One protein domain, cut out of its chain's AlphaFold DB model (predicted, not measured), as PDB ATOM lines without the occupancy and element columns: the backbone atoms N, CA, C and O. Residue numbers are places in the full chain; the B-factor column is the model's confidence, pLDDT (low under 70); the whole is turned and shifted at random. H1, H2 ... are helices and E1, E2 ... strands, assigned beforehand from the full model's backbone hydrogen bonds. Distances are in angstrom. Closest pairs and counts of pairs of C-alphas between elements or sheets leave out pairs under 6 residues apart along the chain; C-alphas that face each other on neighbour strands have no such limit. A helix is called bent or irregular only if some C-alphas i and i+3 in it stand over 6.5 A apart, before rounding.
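AT A GLANCE: This is residues 201 to 347 of the 361 residues of an uncharacterized protein of Stenotrophomonas maltophilia RA8 (UniProt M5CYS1). What shape do these atoms make? A slab of three strands, E1, E2 and E3, stands toward one end of an elongated model, with H2 and the second half of H4 across one of its faces. H4 runs on past the sheet toward the other end, where the kinked helix H1 crosses it; residues 201 to 208 stick out there, and H3 packs between H1 and the edge strand E3. What is it built of? The printed part has 147 residues with four named helices, then three named strands, in the order H1 H2 H3 H4 E1 E2 E3; the class is mixed, and the sheet, in the order E1, E2, E3, is antiparallel. It is compact, with a radius of gyration of the C-alphas of 16.6 A and spans of 50 by 32 by 29 A.

IN THESE COORDINATES: Where are the helices? H1, residues 203 to 224, begins at C-alpha 203 (142.688, 40.839, 68.957), is 30.2 A long and has a kink of 45 degrees near residue 218; it is only just irregular, with C-alphas 216 and 219 6.8 A apart. H2 is residues 236 to 248, 18.3 A, H3 residues 258 to 266, 12.3 A, and H4 residues 281 to 301, 30.7 A. Where are the strands? E1 is residues 315 to 322, 23.0 A, E2 residues 325 to 332, 23.1 A, and E3 residues 335 to 343, 24.5 A, ending at C-alpha 343 (129.393, 63.880, 82.351).

HOW THE PARTS SIT: What does H1 meet? With residues 214 to 224 alone it touches H3, the closest C-alphas being those of Leu 221 and Ala 261, 6.5 A apart. It only just touches H4, with 3 pairs of C-alphas within 8 A, the closest those of Met 220 and Arg 285, 6.6 A. Which helices are on the sheet? H2 and H4 are on the same face, at heights over the sheet of 10.5 A and 9.4 A, and H3 only grazes it with residues 260 to 265. How do the backbones pair? E1 and E2 form a hairpin, with N 318 and O 329 2.8 A apart, and E2 and E3 another, with N 330 and O 337 2.8 A apart; together they are a meander, each strand the antiparallel neighbour of the one before. Every O i to N i+4 pair is within hydrogen-bond range in H2, H3 and H4, and 14 of 18 in H1.

THE WHOLE: How far does it reach? The two C-alphas farthest apart, those of Ser 202 and Glu 237, are 51.3 A apart. Is it unbroken, and which links are long? The printed part has no cut; the links H1 to H2, H3 to H4 and H4 to E1 are long. Where is confidence low? The pLDDT is under 70 at residue 233, residues 270 to 280 and residues 345 to 347.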
ATOM      1  N   GLY A 201     135.964  38.002  70.733       78.25
ATOM      2  CA  GLY A 201     136.696  37.895  69.461       78.25
ATOM      3  C   GLY A 201     138.224  37.788  69.604       78.25
ATOM      4  O   GLY A 201     138.762  37.775  70.714       78.25
ATOM      5  N   SER A 202     138.931  37.694  68.475       87.25
ATOM      6  CA  SER A 202     140.396  37.808  68.449       87.25
ATOM      7  C   SER A 202     140.837  39.274  68.541       87.25
ATOM      8  O   SER A 202     140.056  40.186  68.262       87.25
ATOM      9  N   ALA A 203     142.096  39.502  68.918       87.88
ATOM     10  CA  ALA A 203     142.688  40.839  68.957       87.88
ATOM     11  C   ALA A 203     142.627  41.532  67.586       87.88
ATOM     12  O   ALA A 203     142.299  42.712  67.493       87.88
ATOM     13  N   GLU A 204     142.880  40.785  66.509       89.75
ATOM     14  CA  GLU A 204     142.803  41.279  65.134       89.75
ATOM     15  C   GLU A 204     141.397  41.774  64.813       89.75
ATOM     16  O   GLU A 204     141.239  42.879  64.298       89.75
ATOM     17  N   ARG A 205     140.370  41.003  65.196       88.31
ATOM     18  CA  ARG A 205     138.984  41.384  64.939       88.31
ATOM     19  C   ARG A 205     138.597  42.661  65.682       88.31
ATOM     20  O   ARG A 205     137.985  43.541  65.089       88.31
ATOM     21  N   ARG A 206     139.012  42.805  66.945       89.38
ATOM     22  CA  ARG A 206     138.780  44.040  67.716       89.38
ATOM     23  C   ARG A 206     139.454  45.259  67.082       89.38
ATOM     24  O   ARG A 206     138.860  46.334  67.039       89.38
ATOM     25  N   ILE A 207     140.676  45.101  66.572       91.56
ATOM     26  CA  ILE A 207     141.407  46.166  65.867       91.56
ATOM     27  C   ILE A 207     140.712  46.541  64.553       91.56
ATOM     28  O   ILE A 207     140.616  47.731  64.238       91.56
ATOM     29  N   GLU A 208     140.221  45.559  63.796       90.56
ATOM     30  CA  GLU A 208     139.435  45.782  62.579       90.56
ATOM     31  C   GLU A 208     138.142  46.546  62.881       90.56
ATOM     32  O   GLU A 208     137.924  47.608  62.297       90.56
ATOM     33  N   ASP A 209     137.346  46.081  63.846       88.50
ATOM     34  CA  ASP A 209     136.075  46.712  64.221       88.50
ATOM     35  C   ASP A 209     136.292  48.163  64.698       88.50
ATOM     36  O   ASP A 209     135.598  49.091  64.266       88.50
ATOM     37  N   ALA A 210     137.315  48.404  65.529       91.38
ATOM     38  CA  ALA A 210     137.689  49.753  65.958       91.38
ATOM     39  C   ALA A 210     138.157  50.632  64.784       91.38
ATOM     40  O   ALA A 210     137.907  51.839  64.768       91.38
ATOM     41  N   THR A 211     138.824  50.043  63.787       93.62
ATOM     42  CA  THR A 211     139.285  50.752  62.585       93.62
ATOM     43  C   THR A 211     138.115  51.139  61.685       93.62
ATOM     44  O   THR A 211     138.091  52.253  61.160       93.62
ATOM     45  N   GLU A 212     137.135  50.255  61.512       90.75
ATOM     46  CA  GLU A 212     135.911  50.550  60.764       90.75
ATOM     47  C   GLU A 212     135.101  51.657  61.440       90.75
ATOM     48  O   GLU A 212     134.707  52.622  60.779       90.75
ATOM     49  N   LEU A 213     134.944  51.585  62.766       90.06
ATOM     50  CA  LEU A 213     134.281  52.631  63.539       90.06
ATOM     51  C   LEU A 213     135.007  53.974  63.401       90.06
ATOM     52  O   LEU A 213     134.369  54.995  63.142       90.06
ATOM     53  N   LEU A 214     136.338  53.982  63.523       93.31
ATOM     54  CA  LEU A 214     137.127  55.196  63.338       93.31
ATOM     55  C   LEU A 214     136.908  55.787  61.938       93.31
ATOM     56  O   LEU A 214     136.607  56.973  61.815       93.31
ATOM     57  N   ARG A 215     136.977  54.969  60.880       92.50
ATOM     58  CA  ARG A 215     136.737  55.413  59.494       92.50
ATOM     59  C   ARG A 215     135.343  56.003  59.296       92.50
ATOM     60  O   ARG A 215     135.216  56.985  58.568       92.50
ATOM     61  N   ALA A 216     134.321  55.441  59.941       89.88
ATOM     62  CA  ALA A 216     132.970  55.991  59.906       89.88
ATOM     63  C   ALA A 216     132.878  57.337  60.650       89.88
ATOM     64  O   ALA A 216     132.207  58.255  60.180       89.88
ATOM     65  N   LEU A 217     133.575  57.473  61.784       90.94
ATOM     66  CA  LEU A 217     133.571  58.678  62.618       90.94
ATOM     67  C   LEU A 217     134.279  59.873  61.971       90.94
ATOM     68  O   LEU A 217     133.739  60.979  62.011       90.94
ATOM     69  N   LEU A 218     135.454  59.674  61.364       92.94
ATOM     70  CA  LEU A 218     136.318  60.774  60.910       92.94
ATOM     71  C   LEU A 218     135.594  61.820  60.034       92.94
ATOM     72  O   LEU A 218     135.661  63.003  60.375       92.94
ATOM     73  N   PRO A 219     134.836  61.462  58.973       92.25
ATOM     74  CA  PRO A 219     134.158  62.460  58.144       92.25
ATOM     75  C   PRO A 219     133.132  63.305  58.911       92.25
ATOM     76  O   PRO A 219     132.900  64.458  58.563       92.25
ATOM     77  N   MET A 220     132.513  62.744  59.955       90.50
ATOM     78  CA  MET A 220     131.510  63.443  60.767       90.50
ATOM     79  C   MET A 220     132.144  64.423  61.759       90.50
ATOM     80  O   MET A 220     131.500  65.392  62.152       90.50
ATOM     81  N   LEU A 221     133.401  64.188  62.135       93.25
ATOM     82  CA  LEU A 221     134.136  64.982  63.120       93.25
ATOM     83  C   LEU A 221     134.864  66.186  62.515       93.25
ATOM     84  O   LEU A 221     135.319  67.045  63.264       93.25
ATOM     85  N   LEU A 222     134.956  66.287  61.183       92.62
ATOM     86  CA  LEU A 222     135.573  67.438  60.508       92.62
ATOM     87  C   LEU A 222     134.913  68.757  60.920       92.62
ATOM     88  O   LEU A 222     135.590  69.750  61.160       92.62
ATOM     89  N   GLY A 223     133.587  68.745  61.061       90.38
ATOM     90  CA  GLY A 223     132.825  69.891  61.539       90.38
ATOM     91  C   GLY A 223     132.926  70.123  63.045       90.38
ATOM     92  O   GLY A 223     132.187  70.954  63.536       90.38
ATOM     93  N   SER A 224     133.757  69.394  63.789       91.88
ATOM     94  CA  SER A 224     133.959  69.553  65.239       91.88
ATOM     95  C   SER A 224     135.358  70.071  65.578       91.88
ATOM     96  O   SER A 224     135.751  70.028  66.742       91.88
ATOM     97  N   LEU A 225     136.120  70.504  64.574       93.69
ATOM     98  CA  LEU A 225     137.472  71.032  64.726       93.69
ATOM     99  C   LEU A 225     137.474  72.550  64.891       93.69
ATOM    100  O   LEU A 225     136.487  73.222  64.585       93.69
ATOM    101  N   ASP A 226     138.628  73.044  65.331       87.88
ATOM    102  CA  ASP A 226     138.985  74.455  65.451       87.88
ATOM    103  C   ASP A 226     138.191  75.229  66.505       87.88
ATOM    104  O   ASP A 226     137.196  74.781  67.070       87.88
ATOM    105  N   GLY A 227     138.646  76.441  66.785       90.31
ATOM    106  CA  GLY A 227     137.918  77.376  67.621       90.31
ATOM    107  C   GLY A 227     138.368  78.809  67.369       90.31
ATOM    108  O   GLY A 227     139.110  79.076  66.417       90.31
ATOM    109  N   PRO A 228     137.876  79.771  68.158       91.56
ATOM    110  CA  PRO A 228     138.150  81.175  67.920       91.56
ATOM    111  C   PRO A 228     139.638  81.472  68.122       91.56
ATOM    112  O   PRO A 228     140.244  81.061  69.114       91.56
ATOM    113  N   GLN A 229     140.204  82.214  67.172       89.31
ATOM    114  CA  GLN A 229     141.566  82.726  67.254       89.31
ATOM    115  C   GLN A 229     141.597  84.038  68.030       89.31
ATOM    116  O   GLN A 229     140.714  84.892  67.904       89.31
ATOM    117  N   LEU A 230     142.656  84.202  68.802       84.12
ATOM    118  CA  LEU A 230     142.971  85.374  69.588       84.12
ATOM    119  C   LEU A 230     144.219  86.052  69.004       84.12
ATOM    120  O   LEU A 230     145.056  85.400  68.384       84.12
ATOM    121  N   PRO A 231     144.370  87.370  69.184       71.00
ATOM    122  CA  PRO A 231     145.517  88.091  68.638       71.00
ATOM    123  C   PRO A 231     146.814  87.901  69.448       71.00
ATOM    124  O   PRO A 231     147.894  88.104  68.905       71.00
ATOM    125  N   GLN A 232     146.726  87.547  70.736       72.44
ATOM    126  CA  GLN A 232     147.868  87.422  71.655       72.44
ATOM    127  C   GLN A 232     147.536  86.493  72.833       72.44
ATOM    128  O   GLN A 232     146.365  86.142  73.013       72.44
ATOM    129  N   LEU A 233     148.542  86.170  73.660       66.75
ATOM    130  CA  LEU A 233     148.378  85.332  74.850       66.75
ATOM    131  C   LEU A 233     147.330  85.965  75.785       66.75
ATOM    132  O   LEU A 233     147.541  87.078  76.278       66.75
ATOM    133  N   PRO A 234     146.165  85.324  75.968       75.94
ATOM    134  CA  PRO A 234     145.012  86.003  76.534       75.94
ATOM    135  C   PRO A 234     145.011  85.970  78.058       75.94
ATOM    136  O   PRO A 234     145.394  84.983  78.688       75.94
ATOM    137  N   SER A 235     144.459  87.017  78.664       79.44
ATOM    138  CA  SER A 235     144.003  86.943  80.048       79.44
ATOM    139  C   SER A 235     142.787  86.006  80.164       79.44
ATOM    140  O   SER A 235     142.033  85.847  79.197       79.44
ATOM    141  N   PRO A 236     142.517  85.420  81.347       81.38
ATOM    142  CA  PRO A 236     141.307  84.624  81.570       81.38
ATOM    143  C   PRO A 236     140.014  85.355  81.175       81.38
ATOM    144  O   PRO A 236     139.094  84.746  80.636       81.38
ATOM    145  N   GLU A 237     139.972  86.677  81.367       84.75
ATOM    146  CA  GLU A 237     138.851  87.521  80.952       84.75
ATOM    147  C   GLU A 237     138.667  87.548  79.431       84.75
ATOM    148  O   GLU A 237     137.549  87.442  78.929       84.75
ATOM    149  N   GLN A 238     139.769  87.665  78.687       86.56
ATOM    150  CA  GLN A 238     139.744  87.644  77.225       86.56
ATOM    151  C   GLN A 238     139.279  86.283  76.705       86.56
ATOM    152  O   GLN A 238     138.469  86.239  75.782       86.56
ATOM    153  N   VAL A 239     139.718  85.186  77.331       86.62
ATOM    154  CA  VAL A 239     139.242  83.830  77.006       86.62
ATOM    155  C   VAL A 239     137.746  83.708  77.272       86.62
ATOM    156  O   VAL A 239     137.000  83.289  76.388       86.62
ATOM    157  N   ARG A 240     137.281  84.131  78.454       88.38
ATOM    158  CA  ARG A 240     135.859  84.124  78.816       88.38
ATOM    159  C   ARG A 240     135.012  84.905  77.813       88.38
ATOM    160  O   ARG A 240     134.008  84.390  77.327       88.38
ATOM    161  N   SER A 241     135.427  86.129  77.492       89.75
ATOM    162  CA  SER A 241     134.729  87.004  76.548       89.75
ATOM    163  C   SER A 241     134.692  86.406  75.137       89.75
ATOM    164  O   SER A 241     133.639  86.383  74.502       89.75
ATOM    165  N   ALA A 242     135.806  85.840  74.666       91.56
ATOM    166  CA  ALA A 242     135.881  85.207  73.353       91.56
ATOM    167  C   ALA A 242     135.015  83.942  73.247       91.56
ATOM    168  O   ALA A 242     134.366  83.738  72.218       91.56
ATOM    169  N   ILE A 243     134.958  83.121  74.301       90.94
ATOM    170  CA  ILE A 243     134.050  81.966  74.365       90.94
ATOM    171  C   ILE A 243     132.599  82.447  74.302       90.94
ATOM    172  O   ILE A 243     131.860  82.010  73.422       90.94
ATOM    173  N   ALA A 244     132.207  83.391  75.164       91.19
ATOM    174  CA  ALA A 244     130.844  83.926  75.192       91.19
ATOM    175  C   ALA A 244     130.428  84.506  73.829       91.19
ATOM    176  O   ALA A 244     129.410  84.105  73.271       91.19
ATOM    177  N   ALA A 245     131.269  85.359  73.234       92.44
ATOM    178  CA  ALA A 245     131.015  85.960  71.926       92.44
ATOM    179  C   ALA A 245     130.904  84.918  70.801       92.44
ATOM    180  O   ALA A 245     130.110  85.080  69.873       92.44
ATOM    181  N   THR A 246     131.688  83.837  70.864       92.56
ATOM    182  CA  THR A 246     131.633  82.755  69.871       92.56
ATOM    183  C   THR A 246     130.321  81.982  69.971       92.56
ATOM    184  O   THR A 246     129.659  81.784  68.951       92.56
ATOM    185  N   LEU A 247     129.915  81.621  71.189       92.12
ATOM    186  CA  LEU A 247     128.677  80.887  71.449       92.12
ATOM    187  C   LEU A 247     127.427  81.730  71.153       92.12
ATOM    188  O   LEU A 247     126.449  81.219  70.607       92.12
ATOM    189  N   ASP A 248     127.446  83.028  71.460       92.56
ATOM    190  CA  ASP A 248     126.339  83.936  71.135       92.56
ATOM    191  C   ASP A 248     126.186  84.148  69.625       92.56
ATOM    192  O   ASP A 248     125.063  84.224  69.125       92.56
ATOM    193  N   ALA A 249     127.292  84.114  68.876       92.25
ATOM    194  CA  ALA A 249     127.291  84.105  67.415       92.25
ATOM    195  C   ALA A 249     126.868  82.755  66.794       92.25
ATOM    196  O   ALA A 249     127.011  82.583  65.583       92.25
ATOM    197  N   GLN A 250     126.377  81.795  67.592       88.12
ATOM    198  CA  GLN A 250     126.012  80.437  67.155       88.12
ATOM    199  C   GLN A 250     127.171  79.690  66.472       88.12
ATOM    200  O   GLN A 250     126.961  78.839  65.607       88.12
ATOM    201  N   ARG A 251     128.412  80.016  66.850       91.44
ATOM    202  CA  ARG A 251     129.613  79.271  66.465       91.44
ATOM    203  C   ARG A 251     130.038  78.373  67.621       91.44
ATOM    204  O   ARG A 251     129.697  78.622  68.774       91.44
ATOM    205  N   GLN A 252     130.799  77.337  67.304       91.69
ATOM    206  CA  GLN A 252     131.239  76.333  68.270       91.69
ATOM    207  C   GLN A 252     132.707  76.512  68.665       91.69
ATOM    208  O   GLN A 252     133.521  77.004  67.883       91.69
ATOM    209  N   ILE A 253     133.035  76.043  69.867       95.06
ATOM    210  CA  ILE A 253     134.395  75.739  70.311       95.06
ATOM    211  C   ILE A 253     134.643  74.252  70.039       95.06
ATOM    212  O   ILE A 253     134.099  73.394  70.740       95.06
ATOM    213  N   GLY A 254     135.410  73.944  68.999       95.69
ATOM    214  CA  GLY A 254     135.761  72.585  68.595       95.69
ATOM    215  C   GLY A 254     137.041  72.064  69.248       95.69
ATOM    216  O   GLY A 254     137.623  72.686  70.137       95.69
ATOM    217  N   TYR A 255     137.470  70.885  68.810       96.25
ATOM    218  CA  TYR A 255     138.673  70.194  69.272       96.25
ATOM    219  C   TYR A 255     139.912  70.634  68.476       96.25
ATOM    220  O   TYR A 255     139.797  70.938  67.287       96.25
ATOM    221  N   PRO A 256     141.121  70.593  69.069       95.25
ATOM    222  CA  PRO A 256     142.347  71.010  68.380       95.25
ATOM    223  C   PRO A 256     142.778  70.055  67.259       95.25
ATOM    224  O   PRO A 256     143.595  70.410  66.417       95.25
ATOM    225  N   ARG A 257     142.282  68.813  67.265       95.25
ATOM    226  CA  ARG A 257     142.649  67.776  66.295       95.25
ATOM    227  C   ARG A 257     141.591  66.685  66.221       95.25
ATOM    228  O   ARG A 257     140.874  66.419  67.187       95.25
ATOM    229  N   ILE A 258     141.535  66.019  65.072       96.62
ATOM    230  CA  ILE A 258     140.510  65.014  64.771       96.62
ATOM    231  C   ILE A 258     140.648  63.733  65.596       96.62
ATOM    232  O   ILE A 258     139.639  63.128  65.952       96.62
ATOM    233  N   SER A 259     141.871  63.349  65.959       97.44
ATOM    234  CA  SER A 259     142.140  62.196  66.821       97.44
ATOM    235  C   SER A 259     141.530  62.379  68.216       97.44
ATOM    236  O   SER A 259     140.854  61.480  68.718       97.44
ATOM    237  N   LEU A 260     141.664  63.575  68.800       96.12
ATOM    238  CA  LEU A 260     141.038  63.921  70.076       96.12
ATOM    239  C   LEU A 260     139.514  63.991  69.945       96.12
ATOM    240  O   LEU A 260     138.805  63.461  70.797       96.12
ATOM    241  N   ALA A 261     138.992  64.573  68.861       95.75
ATOM    242  CA  ALA A 261     137.552  64.564  68.593       95.75
ATOM    243  C   ALA A 261     136.997  63.127  68.532       95.75
ATOM    244  O   ALA A 261     135.945  62.847  69.104       95.75
ATOM    245  N   ALA A 262     137.730  62.195  67.911       95.12
ATOM    246  CA  ALA A 262     137.361  60.782  67.863       95.12
ATOM    247  C   ALA A 262     137.371  60.142  69.257       95.12
ATOM    248  O   ALA A 262     136.404  59.475  69.627       95.12
ATOM    249  N   GLN A 263     138.409  60.389  70.063       94.31
ATOM    250  CA  GLN A 263     138.459  59.938  71.458       94.31
ATOM    251  C   GLN A 263     137.260  60.459  72.268       94.31
ATOM    252  O   GLN A 263     136.662  59.711  73.038       94.31
ATOM    253  N   GLN A 264     136.887  61.728  72.096       93.00
ATOM    254  CA  GLN A 264     135.760  62.328  72.815       93.00
ATOM    255  C   GLN A 264     134.415  61.785  72.326       93.00
ATOM    256  O   GLN A 264     133.526  61.544  73.139       93.00
ATOM    257  N   ALA A 265     134.280  61.512  71.026       91.25
ATOM    258  CA  ALA A 265     133.127  60.808  70.478       91.25
ATOM    259  C   ALA A 265     132.986  59.404  71.081       91.25
ATOM    260  O   ALA A 265     131.884  59.007  71.445       91.25
ATOM    261  N   ALA A 266     134.087  58.674  71.271       89.88
ATOM    262  CA  ALA A 266     134.049  57.347  71.883       89.88
ATOM    263  C   ALA A 266     133.496  57.344  73.320       89.88
ATOM    264  O   ALA A 266     132.900  56.352  73.729       89.88
ATOM    265  N   LEU A 267     133.618  58.445  74.075       86.56
ATOM    266  CA  LEU A 267     133.061  58.550  75.433       86.56
ATOM    267  C   LEU A 267     131.527  58.497  75.472       86.56
ATOM    268  O   LEU A 267     130.970  58.137  76.507       86.56
ATOM    269  N   CYS A 268     130.841  58.872  74.386       79.38
ATOM    270  CA  CYS A 268     129.376  58.831  74.301       79.38
ATOM    271  C   CYS A 268     128.839  57.592  73.564       79.38
ATOM    272  O   CYS A 268     127.625  57.459  73.370       79.38
ATOM    273  N   LEU A 269     129.726  56.679  73.157       77.88
ATOM    274  CA  LEU A 269     129.357  55.375  72.621       77.88
ATOM    275  C   LEU A 269     129.256  54.392  73.792       77.88
ATOM    276  O   LEU A 269     130.201  54.224  74.557       77.88
ATOM    277  N   ASP A 270     128.089  53.768  73.964       63.62
ATOM    278  CA  ASP A 270     127.856  52.814  75.052       63.62
ATOM    279  C   ASP A 270     128.869  51.658  74.957       63.62
ATOM    280  O   ASP A 270     128.929  50.960  73.938       63.62
ATOM    281  N   ARG A 271     129.656  51.431  76.022       54.25
ATOM    282  CA  ARG A 271     130.527  50.249  76.116       54.25
ATOM    283  C   ARG A 271     129.667  48.993  76.000       54.25
ATOM    284  O   ARG A 271     128.755  48.793  76.797       54.25
ATOM    285  N   GLY A 272     129.986  48.125  75.044       49.31
ATOM    286  CA  GLY A 272     129.342  46.815  74.932       49.31
ATOM    287  C   GLY A 272     128.022  46.783  74.157       49.31
ATOM    288  O   GLY A 272     127.341  45.761  74.189       49.31
ATOM    289  N   ALA A 273     127.665  47.828  73.404       41.59
ATOM    290  CA  ALA A 273     126.707  47.645  72.317       41.59
ATOM    291  C   ALA A 273     127.411  46.837  71.218       41.59
ATOM    292  O   ALA A 273     128.122  47.408  70.396       41.59
ATOM    293  N   GLY A 274     127.256  45.511  71.241       45.75
ATOM    294  CA  GLY A 274     127.887  44.540  70.334       45.75
ATOM    295  C   GLY A 274     127.552  44.696  68.846       45.75
ATOM    296  O   GLY A 274     127.710  43.744  68.095       45.75
ATOM    297  N   ASP A 275     127.089  45.875  68.428       56.81
ATOM    298  CA  ASP A 275     126.929  46.256  67.037       56.81
ATOM    299  C   ASP A 275     126.970  47.791  66.861       56.81
ATOM    300  O   ASP A 275     126.026  48.418  66.379       56.81
ATOM    301  N   LEU A 276     128.053  48.450  67.303       58.06
ATOM    302  CA  LEU A 276     128.289  49.876  66.994       58.06
ATOM    303  C   LEU A 276     128.348  50.128  65.472       58.06
ATOM    304  O   LEU A 276     128.029  51.230  65.030       58.06
ATOM    305  N   LEU A 277     128.714  49.110  64.685       56.56
ATOM    306  CA  LEU A 277     128.791  49.148  63.221       56.56
ATOM    307  C   LEU A 277     127.428  48.935  62.538       56.56
ATOM    308  O   LEU A 277     127.188  49.508  61.476       56.56
ATOM    309  N   GLY A 278     126.512  48.178  63.148       55.22
ATOM    310  CA  GLY A 278     125.130  48.010  62.689       55.22
ATOM    311  C   GLY A 278     124.175  49.107  63.158       55.22
ATOM    312  O   GLY A 278     123.039  49.189  62.680       55.22
ATOM    313  N   GLN A 279     124.620  50.017  64.032       62.41
ATOM    314  CA  GLN A 279     123.899  51.268  64.256       62.41
ATOM    315  C   GLN A 279     123.879  52.083  62.960       62.41
ATOM    316  O   GLN A 279     124.909  52.362  62.349       62.41
ATOM    317  N   ALA A 280     122.686  52.517  62.547       63.28
ATOM    318  CA  ALA A 280     122.546  53.374  61.377       63.28
ATOM    319  C   ALA A 280     123.439  54.621  61.520       63.28
ATOM    320  O   ALA A 280     123.392  55.306  62.544       63.28
ATOM    321  N   HIS A 281     124.199  54.960  60.472       71.88
ATOM    322  CA  HIS A 281     125.116  56.112  60.436       71.88
ATOM    323  C   HIS A 281     124.484  57.420  60.960       71.88
ATOM    324  O   HIS A 281     125.156  58.241  61.582       71.88
ATOM    325  N   ALA A 282     123.178  57.617  60.740       72.00
ATOM    326  CA  ALA A 282     122.436  58.778  61.235       72.00
ATOM    327  C   ALA A 282     122.355  58.847  62.773       72.00
ATOM    328  O   ALA A 282     122.435  59.932  63.349       72.00
ATOM    329  N   HIS A 283     122.231  57.702  63.449       77.81
ATOM    330  CA  HIS A 283     122.180  57.622  64.910       77.81
ATOM    331  C   HIS A 283     123.545  57.917  65.531       77.81
ATOM    332  O   HIS A 283     123.635  58.714  66.466       77.81
ATOM    333  N   LEU A 284     124.610  57.359  64.945       78.94
ATOM    334  CA  LEU A 284     125.990  57.651  65.336       78.94
ATOM    335  C   LEU A 284     126.289  59.152  65.206       78.94
ATOM    336  O   LEU A 284     126.735  59.783  66.163       78.94
ATOM    337  N   ARG A 285     125.929  59.749  64.062       82.50
ATOM    338  CA  ARG A 285     126.054  61.193  63.825       82.50
ATOM    339  C   ARG A 285     125.308  62.021  64.875       82.50
ATOM    340  O   ARG A 285     125.865  62.970  65.419       82.50
ATOM    341  N   SER A 286     124.058  61.663  65.176       84.38
ATOM    342  CA  SER A 286     123.245  62.383  66.164       84.38
ATOM    343  C   SER A 286     123.852  62.330  67.569       84.38
ATOM    344  O   SER A 286     123.843  63.342  68.270       84.38
ATOM    345  N   ARG A 287     124.409  61.183  67.984       83.75
ATOM    346  CA  ARG A 287     125.077  61.038  69.290       83.75
ATOM    347  C   ARG A 287     126.327  61.909  69.399       83.75
ATOM    348  O   ARG A 287     126.495  62.591  70.409       83.75
ATOM    349  N   VAL A 288     127.159  61.919  68.359       84.94
ATOM    350  CA  VAL A 288     128.383  62.732  68.312       84.94
ATOM    351  C   VAL A 288     128.056  64.225  68.375       84.94
ATOM    352  O   VAL A 288     128.607  64.925  69.221       84.94
ATOM    353  N   HIS A 289     127.110  64.711  67.564       86.25
ATOM    354  CA  HIS A 289     126.713  66.125  67.619       86.25
ATOM    355  C   HIS A 289     126.122  66.506  68.973       86.25
ATOM    356  O   HIS A 289     126.516  67.516  69.542       86.25
ATOM    357  N   ARG A 290     125.271  65.653  69.558       87.94
ATOM    358  CA  ARG A 290     124.680  65.916  70.877       87.94
ATOM    359  C   ARG A 290     125.735  66.074  71.974       87.94
ATOM    360  O   ARG A 290     125.519  66.850  72.900       87.94
ATOM    361  N   GLN A 291     126.847  65.341  71.895       88.19
ATOM    362  CA  GLN A 291     127.955  65.476  72.843       88.19
ATOM    363  C   GLN A 291     128.624  66.851  72.726       88.19
ATOM    364  O   GLN A 291     128.906  67.481  73.745       88.19
ATOM    365  N   LEU A 292     128.850  67.330  71.501       91.38
ATOM    366  CA  LEU A 292     129.435  68.649  71.279       91.38
ATOM    367  C   LEU A 292     128.462  69.765  71.669       91.38
ATOM    368  O   LEU A 292     128.862  70.669  72.394       91.38
ATOM    369  N   ASP A 293     127.189  69.661  71.281       92.00
ATOM    370  CA  ASP A 293     126.133  70.618  71.647       92.00
ATOM    371  C   ASP A 293     125.999  70.739  73.169       92.00
ATOM    372  O   ASP A 293     125.884  71.833  73.720       92.00
ATOM    373  N   ALA A 294     126.075  69.605  73.867       92.25
ATOM    374  CA  ALA A 294     126.106  69.552  75.319       92.25
ATOM    375  C   ALA A 294     127.310  70.288  75.916       92.25
ATOM    376  O   ALA A 294     127.148  71.007  76.903       92.25
ATOM    377  N   ALA A 295     128.496  70.125  75.328       93.31
ATOM    378  CA  ALA A 295     129.683  70.857  75.745       93.31
ATOM    379  C   ALA A 295     129.511  72.369  75.513       93.31
ATOM    380  O   ALA A 295     129.805  73.150  76.413       93.31
ATOM    381  N   GLN A 296     128.973  72.787  74.358       94.56
ATOM    382  CA  GLN A 296     128.725  74.205  74.059       94.56
ATOM    383  C   GLN A 296     127.737  74.830  75.056       94.56
ATOM    384  O   GLN A 296     127.986  75.916  75.579       94.56
ATOM    385  N   ALA A 297     126.638  74.130  75.359       93.88
ATOM    386  CA  ALA A 297     125.656  74.576  76.346       93.88
ATOM    387  C   ALA A 297     126.280  74.702  77.745       93.88
ATOM    388  O   ALA A 297     126.100  75.718  78.413       93.88
ATOM    389  N   PHE A 298     127.084  73.716  78.154       94.62
ATOM    390  CA  PHE A 298     127.782  73.748  79.436       94.62
ATOM    391  C   PHE A 298     128.748  74.937  79.549       94.62
ATOM    392  O   PHE A 298     128.716  75.650  80.553       94.62
ATOM    393  N   LEU A 299     129.552  75.194  78.508       93.25
ATOM    394  CA  LEU A 299     130.467  76.342  78.448       93.25
ATOM    395  C   LEU A 299     129.730  77.686  78.499       93.25
ATOM    396  O   LEU A 299     130.257  78.652  79.047       93.25
ATOM    397  N   LYS A 300     128.514  77.758  77.943       92.06
ATOM    398  CA  LYS A 300     127.682  78.963  78.003       92.06
ATOM    399  C   LYS A 300     127.192  79.256  79.422       92.06
ATOM    400  O   LYS A 300     127.141  80.413  79.828       92.06
ATOM    401  N   GLU A 301     126.820  78.216  80.160       92.19
ATOM    402  CA  GLU A 301     126.286  78.329  81.521       92.19
ATOM    403  C   GLU A 301     127.379  78.528  82.582       92.19
ATOM    404  O   GLU A 301     127.123  79.138  83.619       92.19
ATOM    405  N   HIS A 302     128.591  78.029  82.327       91.75
ATOM    406  CA  HIS A 302     129.689  78.006  83.293       91.75
ATOM    407  C   HIS A 302     130.883  78.804  82.751       91.75
ATOM    408  O   HIS A 302     131.748  78.244  82.071       91.75
ATOM    409  N   PRO A 303     130.947  80.120  83.028       85.25
ATOM    410  CA  PRO A 303     132.014  80.960  82.518       85.25
ATOM    411  C   PRO A 303     133.367  80.579  83.117       85.25
ATOM    412  O   PRO A 303     133.495  80.194  84.279       85.25
ATOM    413  N   VAL A 304     134.405  80.775  82.316       86.69
ATOM    414  CA  VAL A 304     135.793  80.552  82.712       86.69
ATOM    415  C   VAL A 304     136.218  81.564  83.784       86.69
ATOM    416  O   VAL A 304     136.046  82.767  83.596       86.69
ATOM    417  N   ALA A 305     136.791  81.090  84.897       77.12
ATOM    418  CA  ALA A 305     137.200  81.944  86.021       77.12
ATOM    419  C   ALA A 305     138.724  82.013  86.245       77.12
ATOM    420  O   ALA A 305     139.216  83.022  86.745       77.12
ATOM    421  N   GLY A 306     139.488  80.987  85.852       83.19
ATOM    422  CA  GLY A 306     140.939  80.943  86.056       83.19
ATOM    423  C   GLY A 306     141.634  79.983  85.097       83.19
ATOM    424  O   GLY A 306     141.031  79.005  84.663       83.19
ATOM    425  N   GLY A 307     142.889  80.283  84.759       87.19
ATOM    426  CA  GLY A 307     143.692  79.511  83.814       87.19
ATOM    427  C   GLY A 307     145.026  79.100  84.417       87.19
ATOM    428  O   GLY A 307     145.685  79.894  85.085       87.19
ATOM    429  N   LYS A 308     145.428  77.860  84.161       90.19
ATOM    430  CA  LYS A 308     146.733  77.326  84.528       90.19
ATOM    431  C   LYS A 308     147.661  77.436  83.328       90.19
ATOM    432  O   LYS A 308     147.450  76.772  82.312       90.19
ATOM    433  N   LEU A 309     148.673  78.289  83.450       91.75
ATOM    434  CA  LEU A 309     149.731  78.420  82.453       91.75
ATOM    435  C   LEU A 309     150.603  77.158  82.472       91.75
ATOM    436  O   LEU A 309     151.105  76.759  83.532       91.75
ATOM    437  N   GLY A 310     150.764  76.541  81.306       92.12
ATOM    438  CA  GLY A 310     151.617  75.380  81.107       92.12
ATOM    439  C   GLY A 310     153.092  75.714  81.305       92.12
ATOM    440  O   GLY A 310     153.514  76.868  81.224       92.12
ATOM    441  N   GLN A 311     153.899  74.682  81.551       94.56
ATOM    442  CA  GLN A 311     155.358  74.802  81.664       94.56
ATOM    443  C   GLN A 311     156.008  75.395  80.401       94.56
ATOM    444  O   GLN A 311     157.060  76.029  80.483       94.56
ATOM    445  N   ASP A 312     155.339  75.255  79.254       92.00
ATOM    446  CA  ASP A 312     155.742  75.836  77.976       92.00
ATOM    447  C   ASP A 312     155.511  77.347  77.853       92.00
ATOM    448  O   ASP A 312     156.009  77.962  76.913       92.00
ATOM    449  N   GLY A 313     154.768  77.954  78.787       89.31
ATOM    450  CA  GLY A 313     154.444  79.382  78.790       89.31
ATOM    451  C   GLY A 313     153.605  79.852  77.597       89.31
ATOM    452  O   GLY A 313     153.341  81.045  77.485       89.31
ATOM    453  N   ALA A 314     153.184  78.936  76.723       87.12
ATOM    454  CA  ALA A 314     152.444  79.212  75.492       87.12
ATOM    455  C   ALA A 314     151.058  78.554  75.489       87.12
ATOM    456  O   ALA A 314     150.196  78.936  74.697       87.12
ATOM    457  N   SER A 315     150.839  77.585  76.380       90.00
ATOM    458  CA  SER A 315     149.547  76.950  76.586       90.00
ATOM    459  C   SER A 315     148.913  77.393  77.902       90.00
ATOM    460  O   SER A 315     149.574  77.492  78.935       90.00
ATOM    461  N   VAL A 316     147.607  77.645  77.886       92.00
ATOM    462  CA  VAL A 316     146.824  77.908  79.101       92.00
ATOM    463  C   VAL A 316     145.650  76.953  79.130       92.00
ATOM    464  O   VAL A 316     144.887  76.878  78.169       92.00
ATOM    465  N   GLN A 317     145.491  76.224  80.228       92.94
ATOM    466  CA  GLN A 317     144.377  75.304  80.414       92.94
ATOM    467  C   GLN A 317     143.381  75.853  81.430       92.94
ATOM    468  O   GLN A 317     143.750  76.364  82.485       92.94
ATOM    469  N   PHE A 318     142.104  75.704  81.116       93.50
ATOM    470  CA  PHE A 318     140.977  76.149  81.914       93.50
ATOM    471  C   PHE A 318     140.122  74.930  82.238       93.50
ATOM    472  O   PHE A 318     139.556  74.296  81.343       93.50
ATOM    473  N   ARG A 319     140.041  74.587  83.524       93.31
ATOM    474  CA  ARG A 319     139.155  73.533  84.016       93.31
ATOM    475  C   ARG A 319     137.863  74.174  84.497       93.31
ATOM    476  O   ARG A 319     137.894  75.086  85.318       93.31
ATOM    477  N   ILE A 320     136.745  73.710  83.954       93.31
ATOM    478  CA  ILE A 320     135.414  74.235  84.239       93.31
ATOM    479  C   ILE A 320     134.621  73.092  84.853       93.31
ATOM    480  O   ILE A 320     134.328  72.096  84.187       93.31
ATOM    481  N   GLU A 321     134.308  73.228  86.135       91.75
ATOM    482  CA  GLU A 321     133.609  72.213  86.913       91.75
ATOM    483  C   GLU A 321     132.171  72.659  87.177       91.75
ATOM    484  O   GLU A 321     131.910  73.778  87.617       91.75
ATOM    485  N   GLY A 322     131.230  71.762  86.902       88.44
ATOM    486  CA  GLY A 322     129.839  71.865  87.314       88.44
ATOM    487  C   GLY A 322     129.455  70.666  88.175       88.44
ATOM    488  O   GLY A 322     130.238  69.742  88.385       88.44
ATOM    489  N   ARG A 323     128.208  70.634  88.652       85.38
ATOM    490  CA  ARG A 323     127.750  69.628  89.632       85.38
ATOM    491  C   ARG A 323     127.943  68.167  89.185       85.38
ATOM    492  O   ARG A 323     128.213  67.308  90.015       85.38
ATOM    493  N   HIS A 324     127.785  67.890  87.891       88.12
ATOM    494  CA  HIS A 324     127.889  66.545  87.299       88.12
ATOM    495  C   HIS A 324     128.596  66.562  85.941       88.12
ATOM    496  O   HIS A 324     128.433  65.651  85.132       88.12
ATOM    497  N   GLN A 325     129.317  67.635  85.635       91.81
ATOM    498  CA  GLN A 325     129.923  67.839  84.327       91.81
ATOM    499  C   GLN A 325     131.264  68.535  84.501       91.81
ATOM    500  O   GLN A 325     131.418  69.374  85.383       91.81
ATOM    501  N   GLU A 326     132.215  68.192  83.648       93.50
ATOM    502  CA  GLU A 326     133.505  68.864  83.567       93.50
ATOM    503  C   GLU A 326     133.827  69.134  82.102       93.50
ATOM    504  O   GLU A 326     133.687  68.247  81.255       93.50
ATOM    505  N   ALA A 327     134.296  70.345  81.817       94.62
ATOM    506  CA  ALA A 327     134.927  70.681  80.553       94.62
ATOM    507  C   ALA A 327     136.356  71.163  80.791       94.62
ATOM    508  O   ALA A 327     136.658  71.836  81.779       94.62
ATOM    509  N   ARG A 328     137.238  70.834  79.851       95.19
ATOM    510  CA  ARG A 328     138.600  71.363  79.801       95.19
ATOM    511  C   ARG A 328     138.770  72.122  78.505       95.19
ATOM    512  O   ARG A 328     138.591  71.548  77.435       95.19
ATOM    513  N   VAL A 329     139.118  73.393  78.612       94.94
ATOM    514  CA  VAL A 329     139.408  74.273  77.479       94.94
ATOM    515  C   VAL A 329     140.892  74.604  77.506       94.94
ATOM    516  O   VAL A 329     141.466  74.802  78.574       94.94
ATOM    517  N   GLN A 330     141.517  74.667  76.340       93.94
ATOM    518  CA  GLN A 330     142.898  75.093  76.185       93.94
ATOM    519  C   GLN A 330     142.962  76.298  75.261       93.94
ATOM    520  O   GLN A 330     142.220  76.389  74.288       93.94
ATOM    521  N   VAL A 331     143.883  77.202  75.566       93.12
ATOM    522  CA  VAL A 331     144.404  78.154  74.597       93.12
ATOM    523  C   VAL A 331     145.817  77.741  74.251       93.12
ATOM    524  O   VAL A 331     146.655  77.601  75.138       93.12
ATOM    525  N   GLU A 332     146.058  77.540  72.968       89.44
ATOM    526  CA  GLU A 332     147.354  77.181  72.404       89.44
ATOM    527  C   GLU A 332     147.496  77.886  71.062       89.44
ATOM    528  O   GLU A 332     146.538  77.916  70.296       89.44
ATOM    529  N   ASP A 333     148.669  78.465  70.791       83.75
ATOM    530  CA  ASP A 333     148.926  79.236  69.566       83.75
ATOM    531  C   ASP A 333     147.814  80.260  69.280       83.75
ATOM    532  O   ASP A 333     147.427  80.532  68.146       83.75
ATOM    533  N   ASN A 334     147.292  80.830  70.371       85.44
ATOM    534  CA  ASN A 334     146.168  81.755  70.417       85.44
ATOM    535  C   ASN A 334     144.824  81.197  69.911       85.44
ATOM    536  O   ASN A 334     143.896  81.967  69.692       85.44
ATOM    537  N   VAL A 335     144.659  79.888  69.760       92.19
ATOM    538  CA  VAL A 335     143.381  79.252  69.416       92.19
ATOM    539  C   VAL A 335     142.739  78.679  70.673       92.19
ATOM    540  O   VAL A 335     143.367  77.915  71.405       92.19
ATOM    541  N   ILE A 336     141.478  79.032  70.929       94.44
ATOM    542  CA  ILE A 336     140.696  78.433  72.017       94.44
ATOM    543  C   ILE A 336     140.087  77.126  71.518       94.44
ATOM    544  O   ILE A 336     139.286  77.146  70.588       94.44
ATOM    545  N   THR A 337     140.406  76.000  72.147       96.12
ATOM    546  CA  THR A 337     139.865  74.687  71.775       96.12
ATOM    547  C   THR A 337     139.401  73.895  72.993       96.12
ATOM    548  O   THR A 337     139.837  74.111  74.123       96.12
ATOM    549  N   LEU A 338     138.474  72.971  72.772       96.25
ATOM    550  CA  LEU A 338     137.989  72.031  73.769       96.25
ATOM    551  C   LEU A 338     138.951  70.836  73.837       96.25
ATOM    552  O   LEU A 338     139.185  70.165  72.838       96.25
ATOM    553  N   LEU A 339     139.487  70.535  75.020       94.56
ATOM    554  CA  LEU A 339     140.291  69.331  75.265       94.56
ATOM    555  C   LEU A 339     139.441  68.129  75.660       94.56
ATOM    556  O   LEU A 339     139.792  66.984  75.384       94.56
ATOM    557  N   GLY A 340     138.308  68.377  76.304       93.25
ATOM    558  CA  GLY A 340     137.372  67.319  76.619       93.25
ATOM    559  C   GLY A 340     136.159  67.808  77.374       93.25
ATOM    560  O   GLY A 340     136.175  68.869  78.000       93.25
ATOM    561  N   TYR A 341     135.111  66.999  77.313       93.38
ATOM    562  CA  TYR A 341     133.871  67.221  78.038       93.38
ATOM    563  C   TYR A 341     133.355  65.884  78.556       93.38
ATOM    564  O   TYR A 341     133.214  64.919  77.800       93.38
ATOM    565  N   ARG A 342     133.098  65.815  79.861       89.38
ATOM    566  CA  ARG A 342     132.660  64.599  80.544       89.38
ATOM    567  C   ARG A 342     131.436  64.890  81.392       89.38
ATOM    568  O   ARG A 342     131.319  65.948  82.004       89.38
ATOM    569  N   ARG A 343     130.537  63.910  81.443       85.62
ATOM    570  CA  ARG A 343     129.393  63.880  82.351       85.62
ATOM    571  C   ARG A 343     129.624  62.773  83.363       85.62
ATOM    572  O   ARG A 343     129.901  61.639  82.978       85.62
ATOM    573  N   PHE A 344     129.500  63.105  84.634       81.06
ATOM    574  CA  PHE A 344     129.488  62.136  85.714       81.06
ATOM    575  C   PHE A 344     128.037  61.733  85.951       81.06
ATOM    576  O   PHE A 344     127.160  62.594  86.053       81.06
ATOM    577  N   LEU A 345     127.761  60.433  86.015       62.88
ATOM    578  CA  LEU A 345     126.464  59.987  86.508       62.88
ATOM    579  C   LEU A 345     126.365  60.442  87.966       62.88
ATOM    580  O   LEU A 345     127.281  60.202  88.752       62.88
ATOM    581  N   ALA A 346     125.289  61.155  88.306       47.31
ATOM    582  CA  ALA A 346     124.959  61.398  89.699       47.31
ATOM    583  C   ALA A 346     124.805  60.026  90.349       47.31
ATOM    584  O   ALA A 346     123.933  59.256  89.942       47.31
ATOM    585  N   ASP A 347     125.687  59.710  91.292       40.72
ATOM    586  CA  ASP A 347     125.589  58.477  92.049       40.72
ATOM    587  C   ASP A 347     124.198  58.466  92.689       40.72
ATOM    588  O   ASP A 347     123.836  59.372  93.452       40.72
TER     589      ASP A 347